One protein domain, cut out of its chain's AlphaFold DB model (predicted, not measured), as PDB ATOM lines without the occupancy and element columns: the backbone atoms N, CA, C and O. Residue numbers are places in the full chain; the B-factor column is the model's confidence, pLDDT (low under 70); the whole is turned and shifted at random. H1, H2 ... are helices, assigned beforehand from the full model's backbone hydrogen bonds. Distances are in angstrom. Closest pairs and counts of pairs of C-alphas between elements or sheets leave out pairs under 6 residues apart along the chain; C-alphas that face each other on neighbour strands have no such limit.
ATOM      1  N   GLN A  60     105.044 -75.506  21.397       68.62
ATOM      2  CA  GLN A  60     104.946 -74.052  21.275       68.62
ATOM      3  C   GLN A  60     104.446 -73.338  22.552       68.62
ATOM      4  O   GLN A  60     104.949 -72.279  22.904       68.62
ATOM      5  N   GLN A  61     103.518 -73.934  23.309       72.44
ATOM      6  CA  GLN A  61     103.031 -73.364  24.575       72.44
ATOM      7  C   GLN A  61     104.089 -73.415  25.687       72.44
ATOM      8  O   GLN A  61     104.058 -72.598  26.605       72.44
ATOM      9  N   MET A  62     105.025 -74.369  25.615       73.38
ATOM     10  CA  MET A  62     106.137 -74.460  26.561       73.38
ATOM     11  C   MET A  62     107.168 -73.354  26.297       73.38
ATOM     12  O   MET A  62     107.667 -72.749  27.241       73.38
ATOM     13  N   GLU A  63     107.461 -73.062  25.029       76.25
ATOM     14  CA  GLU A  63     108.395 -71.996  24.634       76.25
ATOM     15  C   GLU A  63     107.885 -70.613  25.061       76.25
ATOM     16  O   GLU A  63     108.635 -69.840  25.662       76.25
ATOM     17  N   ASP A  64     106.592 -70.343  24.865       79.56
ATOM     18  CA  ASP A  64     105.958 -69.104  25.331       79.56
ATOM     19  C   ASP A  64     106.002 -68.977  26.865       79.56
ATOM     20  O   ASP A  64     106.270 -67.899  27.407       79.56
ATOM     21  N   TYR A  65     105.800 -70.084  27.586       78.50
ATOM     22  CA  TYR A  65     105.873 -70.102  29.048       78.50
ATOM     23  C   TYR A  65     107.298 -69.866  29.563       78.50
ATOM     24  O   TYR A  65     107.503 -69.060  30.471       78.50
ATOM     25  N   LEU A  66     108.297 -70.520  28.967       84.31
ATOM     26  CA  LEU A  66     109.703 -70.321  29.328       84.31
ATOM     27  C   LEU A  66     110.167 -68.895  29.008       84.31
ATOM     28  O   LEU A  66     110.877 -68.295  29.818       84.31
ATOM     29  N   SER A  67     109.711 -68.324  27.890       87.31
ATOM     30  CA  SER A  67     109.941 -66.917  27.545       87.31
ATOM     31  C   SER A  67     109.364 -65.979  28.613       87.31
ATOM     32  O   SER A  67     110.069 -65.103  29.122       87.31
ATOM     33  N   TYR A  68     108.124 -66.221  29.051       85.44
ATOM     34  CA  TYR A  68     107.479 -65.449  30.115       85.44
ATOM     35  C   TYR A  68     108.209 -65.560  31.463       85.44
ATOM     36  O   TYR A  68     108.444 -64.546  32.128       85.44
ATOM     37  N   VAL A  69     108.602 -66.771  31.871       85.69
ATOM     38  CA  VAL A  69     109.343 -66.999  33.123       85.69
ATOM     39  C   VAL A  69     110.700 -66.300  33.079       85.69
ATOM     40  O   VAL A  69     111.061 -65.602  34.028       85.69
ATOM     41  N   HIS A  70     111.427 -66.413  31.966       83.94
ATOM     42  CA  HIS A  70     112.719 -65.757  31.792       83.94
ATOM     43  C   HIS A  70     112.588 -64.228  31.806       83.94
ATOM     44  O   HIS A  70     113.344 -63.543  32.498       83.94
ATOM     45  N   GLN A  71     111.585 -63.677  31.122       84.31
ATOM     46  CA  GLN A  71     111.331 -62.237  31.112       84.31
ATOM     47  C   GLN A  71     110.904 -61.711  32.491       84.31
ATOM     48  O   GLN A  71     111.333 -60.631  32.908       84.31
ATOM     49  N   THR A  72     110.123 -62.492  33.238       82.81
ATOM     50  CA  THR A  72     109.750 -62.178  34.624       82.81
ATOM     51  C   THR A  72     110.975 -62.194  35.537       82.81
ATOM     52  O   THR A  72     111.176 -61.256  36.306       82.81
ATOM     53  N   PHE A  73     111.838 -63.205  35.414       80.69
ATOM     54  CA  PHE A  73     113.068 -63.316  36.195       80.69
ATOM     55  C   PHE A  73     114.028 -62.150  35.926       80.69
ATOM     56  O   PHE A  73     114.496 -61.508  36.865       80.69
ATOM     57  N   LEU A  74     114.243 -61.798  34.655       83.44
ATOM     58  CA  LEU A  74     115.040 -60.626  34.283       83.44
ATOM     59  C   LEU A  74     114.449 -59.326  34.837       83.44
ATOM     60  O   LEU A  74     115.189 -58.471  35.317       83.44
ATOM     61  N   THR A  75     113.122 -59.182  34.826       80.69
ATOM     62  CA  THR A  75     112.453 -58.002  35.395       80.69
ATOM     63  C   THR A  75     112.666 -57.913  36.906       80.69
ATOM     64  O   THR A  75     112.943 -56.833  37.421       80.69
ATOM     65  N   ILE A  76     112.583 -59.038  37.620       75.81
ATOM     66  CA  ILE A  76     112.844 -59.090  39.064       75.81
ATOM     67  C   ILE A  76     114.295 -58.697  39.359       75.81
ATOM     68  O   ILE A  76     114.515 -57.839  40.208       75.81
ATOM     69  N   LEU A  77     115.268 -59.243  38.625       75.31
ATOM     70  CA  LEU A  77     116.684 -58.895  38.798       75.31
ATOM     71  C   LEU A  77     116.977 -57.418  38.487       75.31
ATOM     72  O   LEU A  77     117.746 -56.761  39.194       75.31
ATOM     73  N   LEU A  78     116.343 -56.862  37.453       73.00
ATOM     74  CA  LEU A  78     116.456 -55.437  37.135       73.00
ATOM     75  C   LEU A  78     115.852 -54.561  38.240       73.00
ATOM     76  O   LEU A  78     116.427 -53.534  38.590       73.00
ATOM     77  N   LEU A  79     114.731 -54.974  38.834       71.56
ATOM     78  CA  LEU A  79     114.129 -54.267  39.966       71.56
ATOM     79  C   LEU A  79     114.952 -54.391  41.255       71.56
ATOM     80  O   LEU A  79     114.910 -53.471  42.070       71.56
ATOM     81  N   ASP A  80     115.681 -55.490  41.439       68.12
ATOM     82  CA  ASP A  80     116.542 -55.715  42.605       68.12
ATOM     83  C   ASP A  80     117.817 -54.863  42.522       68.12
ATOM     84  O   ASP A  80     118.120 -54.093  43.431       68.12
ATOM     85  N   SER A  81     118.475 -54.856  41.358       71.50
ATOM     86  CA  SER A  81     119.623 -53.971  41.102       71.50
ATOM     87  C   SER A  81     119.254 -52.480  41.153       71.50
ATOM     88  O   SER A  81     120.008 -51.664  41.687       71.50
ATOM     89  N   ALA A  82     118.063 -52.103  40.670       66.94
ATOM     90  CA  ALA A  82     117.529 -50.755  40.860       66.94
ATOM     91  C   ALA A  82     117.188 -50.464  42.334       66.94
ATOM     92  O   ALA A  82     117.310 -49.322  42.779       66.94
ATOM     93  N   GLY A  83     116.789 -51.489  43.093       68.12
ATOM     94  CA  GLY A  83     116.564 -51.430  44.535       68.12
ATOM     95  C   GLY A  83     117.834 -51.074  45.302       68.12
ATOM     96  O   GLY A  83     117.796 -50.160  46.124       68.12
ATOM     97  N   ASP A  84     118.964 -51.696  44.966       68.38
ATOM     98  CA  ASP A  84     120.270 -51.393  45.566       68.38
ATOM     99  C   ASP A  84     120.749 -49.970  45.254       68.38
ATOM    100  O   ASP A  84     121.317 -49.284  46.112       68.38
ATOM    101  N   HIS A  85     120.501 -49.495  44.031       65.62
ATOM    102  CA  HIS A  85     120.805 -48.117  43.660       65.62
ATOM    103  C   HIS A  85     119.896 -47.115  44.374       65.62
ATOM    104  O   HIS A  85     120.404 -46.130  44.902       65.62
ATOM    105  N   CYS A  86     118.592 -47.383  44.477       65.75
ATOM    106  CA  CYS A  86     117.679 -46.550  45.263       65.75
ATOM    107  C   CYS A  86     118.053 -46.546  46.754       65.75
ATOM    108  O   CYS A  86     118.018 -45.496  47.392       65.75
ATOM    109  N   ALA A  87     118.460 -47.686  47.317       67.19
ATOM    110  CA  ALA A  87     118.815 -47.804  48.732       67.19
ATOM    111  C   ALA A  87     120.032 -46.947  49.116       67.19
ATOM    112  O   ALA A  87     120.053 -46.358  50.194       67.19
ATOM    113  N   LYS A  88     121.022 -46.822  48.224       73.94
ATOM    114  CA  LYS A  88     122.234 -46.011  48.458       73.94
ATOM    115  C   LYS A  88     122.011 -44.502  48.371       73.94
ATOM    116  O   LYS A  88     122.914 -43.731  48.676       73.94
ATOM    117  N   GLN A  89     120.863 -44.086  47.857       73.75
ATOM    118  CA  GLN A  89     120.734 -42.796  47.189       73.75
ATOM    119  C   GLN A  89     119.446 -42.076  47.618       73.75
ATOM    120  O   GLN A  89     119.364 -40.850  47.555       73.75
ATOM    121  N   CYS A  90     118.499 -42.812  48.206       78.44
ATOM    122  CA  CYS A  90     117.448 -42.237  49.025       78.44
ATOM    123  C   CYS A  90     118.035 -41.717  50.358       78.44
ATOM    124  O   CYS A  90     118.718 -42.465  51.060       78.44
ATOM    125  N   PRO A  91     117.738 -40.462  50.757       70.00
ATOM    126  CA  PRO A  91     118.326 -39.767  51.918       70.00
ATOM    127  C   PRO A  91     117.890 -40.331  53.289       70.00
ATOM    128  O   PRO A  91     117.962 -39.659  54.313       70.00
ATOM    129  N   ALA A  92     117.399 -41.567  53.315       65.75
ATOM    130  CA  ALA A  92     116.817 -42.240  54.465       65.75
ATOM    131  C   ALA A  92     117.468 -43.608  54.732       65.75
ATOM    132  O   ALA A  92     116.841 -44.454  55.367       65.75
ATOM    133  N   SER A  93     118.700 -43.834  54.260       65.56
ATOM    134  CA  SER A  93     119.421 -45.104  54.438       65.56
ATOM    135  C   SER A  93     119.632 -45.504  55.907       65.56
ATOM    136  O   SER A  93     119.829 -46.682  56.179       65.56
ATOM    137  N   ASP A  94     119.524 -44.561  56.850       75.06
ATOM    138  CA  ASP A  94     119.650 -44.818  58.294       75.06
ATOM    139  C   ASP A  94     118.316 -45.131  58.997       75.06
ATOM    140  O   ASP A  94     118.270 -45.278  60.220       75.06
ATOM    141  N   LYS A  95     117.198 -45.229  58.264       81.00
ATOM    142  CA  LYS A  95     115.911 -45.570  58.882       81.00
ATOM    143  C   LYS A  95     115.804 -47.075  59.103       81.00
ATOM    144  O   LYS A  95     115.682 -47.852  58.162       81.00
ATOM    145  N   THR A  96     115.761 -47.483  60.365       87.56
ATOM    146  CA  THR A  96     115.271 -48.810  60.748       87.56
ATOM    147  C   THR A  96     113.746 -48.826  60.658       87.56
ATOM    148  O   THR A  96     113.086 -47.983  61.266       87.56
ATOM    149  N   PHE A  97     113.181 -49.776  59.916       90.94
ATOM    150  CA  PHE A  97     111.732 -49.969  59.821       90.94
ATOM    151  C   PHE A  97     111.273 -50.959  60.888       90.94
ATOM    152  O   PHE A  97     111.884 -52.017  61.051       90.94
ATOM    153  N   SER A  98     110.202 -50.631  61.610       90.12
ATOM    154  CA  SER A  98     109.659 -51.505  62.656       90.12
ATOM    155  C   SER A  98     108.728 -52.576  62.082       90.12
ATOM    156  O   SER A  98     108.564 -53.645  62.667       90.12
ATOM    157  N   THR A  99     108.149 -52.317  60.903       94.62
ATOM    158  CA  THR A  99     107.248 -53.249  60.218       94.62
ATOM    159  C   THR A  99     107.531 -53.348  58.716       94.62
ATOM    160  O   THR A  99     108.020 -52.415  58.076       94.62
ATOM    161  N   ALA A 100     107.151 -54.479  58.111       85.62
ATOM    162  CA  ALA A 100     107.237 -54.674  56.661       85.62
ATOM    163  C   ALA A 100     106.370 -53.671  55.870       85.62
ATOM    164  O   ALA A 100     106.711 -53.296  54.748       85.62
ATOM    165  N   ALA A 101     105.258 -53.212  56.456       90.81
ATOM    166  CA  ALA A 101     104.384 -52.212  55.848       90.81
ATOM    167  C   ALA A 101     105.076 -50.845  55.730       90.81
ATOM    168  O   ALA A 101     105.002 -50.218  54.672       90.81
ATOM    169  N   GLU A 102     105.803 -50.420  56.768       91.38
ATOM    170  CA  GLU A 102     106.599 -49.187  56.752       91.38
ATOM    171  C   GLU A 102     107.701 -49.237  55.691       91.38
ATOM    172  O   GLU A 102     107.849 -48.286  54.921       91.38
ATOM    173  N   TYR A 103     108.414 -50.364  55.585       87.56
ATOM    174  CA  TYR A 103     109.429 -50.565  54.547       87.56
ATOM    175  C   TYR A 103     108.834 -50.466  53.135       87.56
ATOM    176  O   TYR A 103     109.339 -49.738  52.278       87.56
ATOM    177  N   MET A 104     107.717 -51.156  52.885       89.81
ATOM    178  CA  MET A 104     107.067 -51.136  51.572       89.81
ATOM    179  C   MET A 104     106.499 -49.757  51.224       89.81
ATOM    180  O   MET A 104     106.530 -49.360  50.057       89.81
ATOM    181  N   GLN A 105     106.001 -49.015  52.215       91.00
ATOM    182  CA  GLN A 105     105.533 -47.647  52.021       91.00
ATOM    183  C   GLN A 105     106.696 -46.699  51.706       91.00
ATOM    184  O   GLN A 105     106.606 -45.929  50.750       91.00
ATOM    185  N   TRP A 106     107.810 -46.801  52.435       91.88
ATOM    186  CA  TRP A 106     109.025 -46.042  52.146       91.88
ATOM    187  C   TRP A 106     109.565 -46.334  50.741       91.88
ATOM    188  O   TRP A 106     109.826 -45.400  49.982       91.88
ATOM    189  N   ARG A 107     109.637 -47.613  50.350       88.56
ATOM    190  CA  ARG A 107     110.076 -48.032  49.011       88.56
ATOM    191  C   ARG A 107     109.213 -47.414  47.910       88.56
ATOM    192  O   ARG A 107     109.747 -46.946  46.910       88.56
ATOM    193  N   LYS A 108     107.887 -47.377  48.086       88.69
ATOM    194  CA  LYS A 108     106.967 -46.729  47.130       88.69
ATOM    195  C   LYS A 108     107.231 -45.230  47.004       88.69
ATOM    196  O   LYS A 108     107.206 -44.715  45.889       88.69
ATOM    197  N   THR A 109     107.472 -44.539  48.116       88.50
ATOM    198  CA  THR A 109     107.782 -43.101  48.110       88.50
ATOM    199  C   THR A 109     109.125 -42.828  47.432       88.50
ATOM    200  O   THR A 109     109.177 -42.008  46.521       88.50
ATOM    201  N   CYS A 110     110.164 -43.589  47.784       85.56
ATOM    202  CA  CYS A 110     111.496 -43.504  47.178       85.56
ATOM    203  C   CYS A 110     111.430 -43.727  45.653       85.56
ATOM    204  O   CYS A 110     111.948 -42.922  44.884       85.56
ATOM    205  N   LEU A 111     110.686 -44.742  45.188       83.31
ATOM    206  CA  LEU A 111     110.480 -44.983  43.753       83.31
ATOM    207  C   LEU A 111     109.722 -43.849  43.044       83.31
ATOM    208  O   LEU A 111     110.024 -43.560  41.889       83.31
ATOM    209  N   ARG A 112     108.749 -43.202  43.701       85.25
ATOM    210  CA  ARG A 112     108.032 -42.051  43.119       85.25
ATOM    211  C   ARG A 112     108.944 -40.842  42.959       85.25
ATOM    212  O   ARG A 112     108.927 -40.226  41.902       85.25
ATOM    213  N   GLU A 113     109.750 -40.528  43.968       81.44
ATOM    214  CA  GLU A 113     110.714 -39.425  43.890       81.44
ATOM    215  C   GLU A 113     111.768 -39.682  42.802       81.44
ATOM    216  O   GLU A 113     112.066 -38.794  42.002       81.44
ATOM    217  N   TYR A 114     112.248 -40.924  42.686       75.44
ATOM    218  CA  TYR A 114     113.197 -41.314  41.643       75.44
ATOM    219  C   TYR A 114     112.606 -41.317  40.235       75.44
ATOM    220  O   TYR A 114     113.297 -40.932  39.291       75.44
ATOM    221  N   ALA A 115     111.334 -41.685  40.067       73.44
ATOM    222  CA  ALA A 115     110.670 -41.671  38.761       73.44
ATOM    223  C   ALA A 115     110.627 -40.269  38.121       73.44
ATOM    224  O   ALA A 115     110.504 -40.157  36.902       73.44
ATOM    225  N   HIS A 116     110.763 -39.206  38.920       69.88
ATOM    226  CA  HIS A 116     110.824 -37.827  38.439       69.88
ATOM    227  C   HIS A 116     112.246 -37.331  38.146       69.88
ATOM    228  O   HIS A 116     112.408 -36.235  37.605       69.88
ATOM    229  N   THR A 117     113.283 -38.121  38.443       62.41
ATOM    230  CA  THR A 117     114.655 -37.768  38.064       62.41
ATOM    231  C   THR A 117     114.938 -38.170  36.607       62.41
ATOM    232  O   THR A 117     114.705 -39.315  36.220       62.41
TER     233      THR A 117
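What this domain is: This is residues 60 to 117 of the 221 residues of an uncharacterized protein of Blyttiomyces helicus (UniProt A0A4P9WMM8). Two helices make a lopsided L: the long helix H1 is an arm whose residues 60 to 81 stick out free, and near its last residues it meets the shorter helix H2, set about perpendicular to it. A loop of residues 88 to 99 joins the two. The printed part has 58 residues with two named helices, H1 then H2, and no named strand; the class is all helix. It is only just extended, close to loose, with a radius of gyration of the C-alphas of 15.5 A, and it spans 49 by 27 by 15 A.

How they stand to each other: H1, residues 60 to 87, and H2, residues 100 to 115, only just touch, with 3 pairs of C-alphas within 8 A. The closest C-alphas of the two are those of Cys 86 and Cys 110, 7.2 A apart. H1 touches with residue 86 alone, and H2 with residues 110 to 114 alone. Their lines stand about perpendicular, at 88 degrees, and their centres are 20.5 A apart. In H1 and H2 every O i to N i+4 pair is within hydrogen-bond range.

Where its parts are: H1 begins at C-alpha 60, (104.946, -74.052, 21.275), and ends at C-alpha 87, (118.815, -47.804, 48.732), 40.4 A away. H2 measures 22.4 A from C-alpha 100 at (107.237, -54.674, 56.661) to C-alpha 115 at (110.670, -41.671, 38.761).

The domain as a whole: The two C-alphas farthest apart are those of Gln 60 and Asp 94, 49.4 A. Without residues 60 to 81, which stand free, the body of 36 residues spans 28 by 15 by 14 A. The link from H1 to H2 is long, with 12 residues, and the printed part has no cut. The mean pLDDT of the printed part is 79.0; residues 60, 80, 82 to 87, 92 to 93 and 116 to 117 are under 70 in this predicted model.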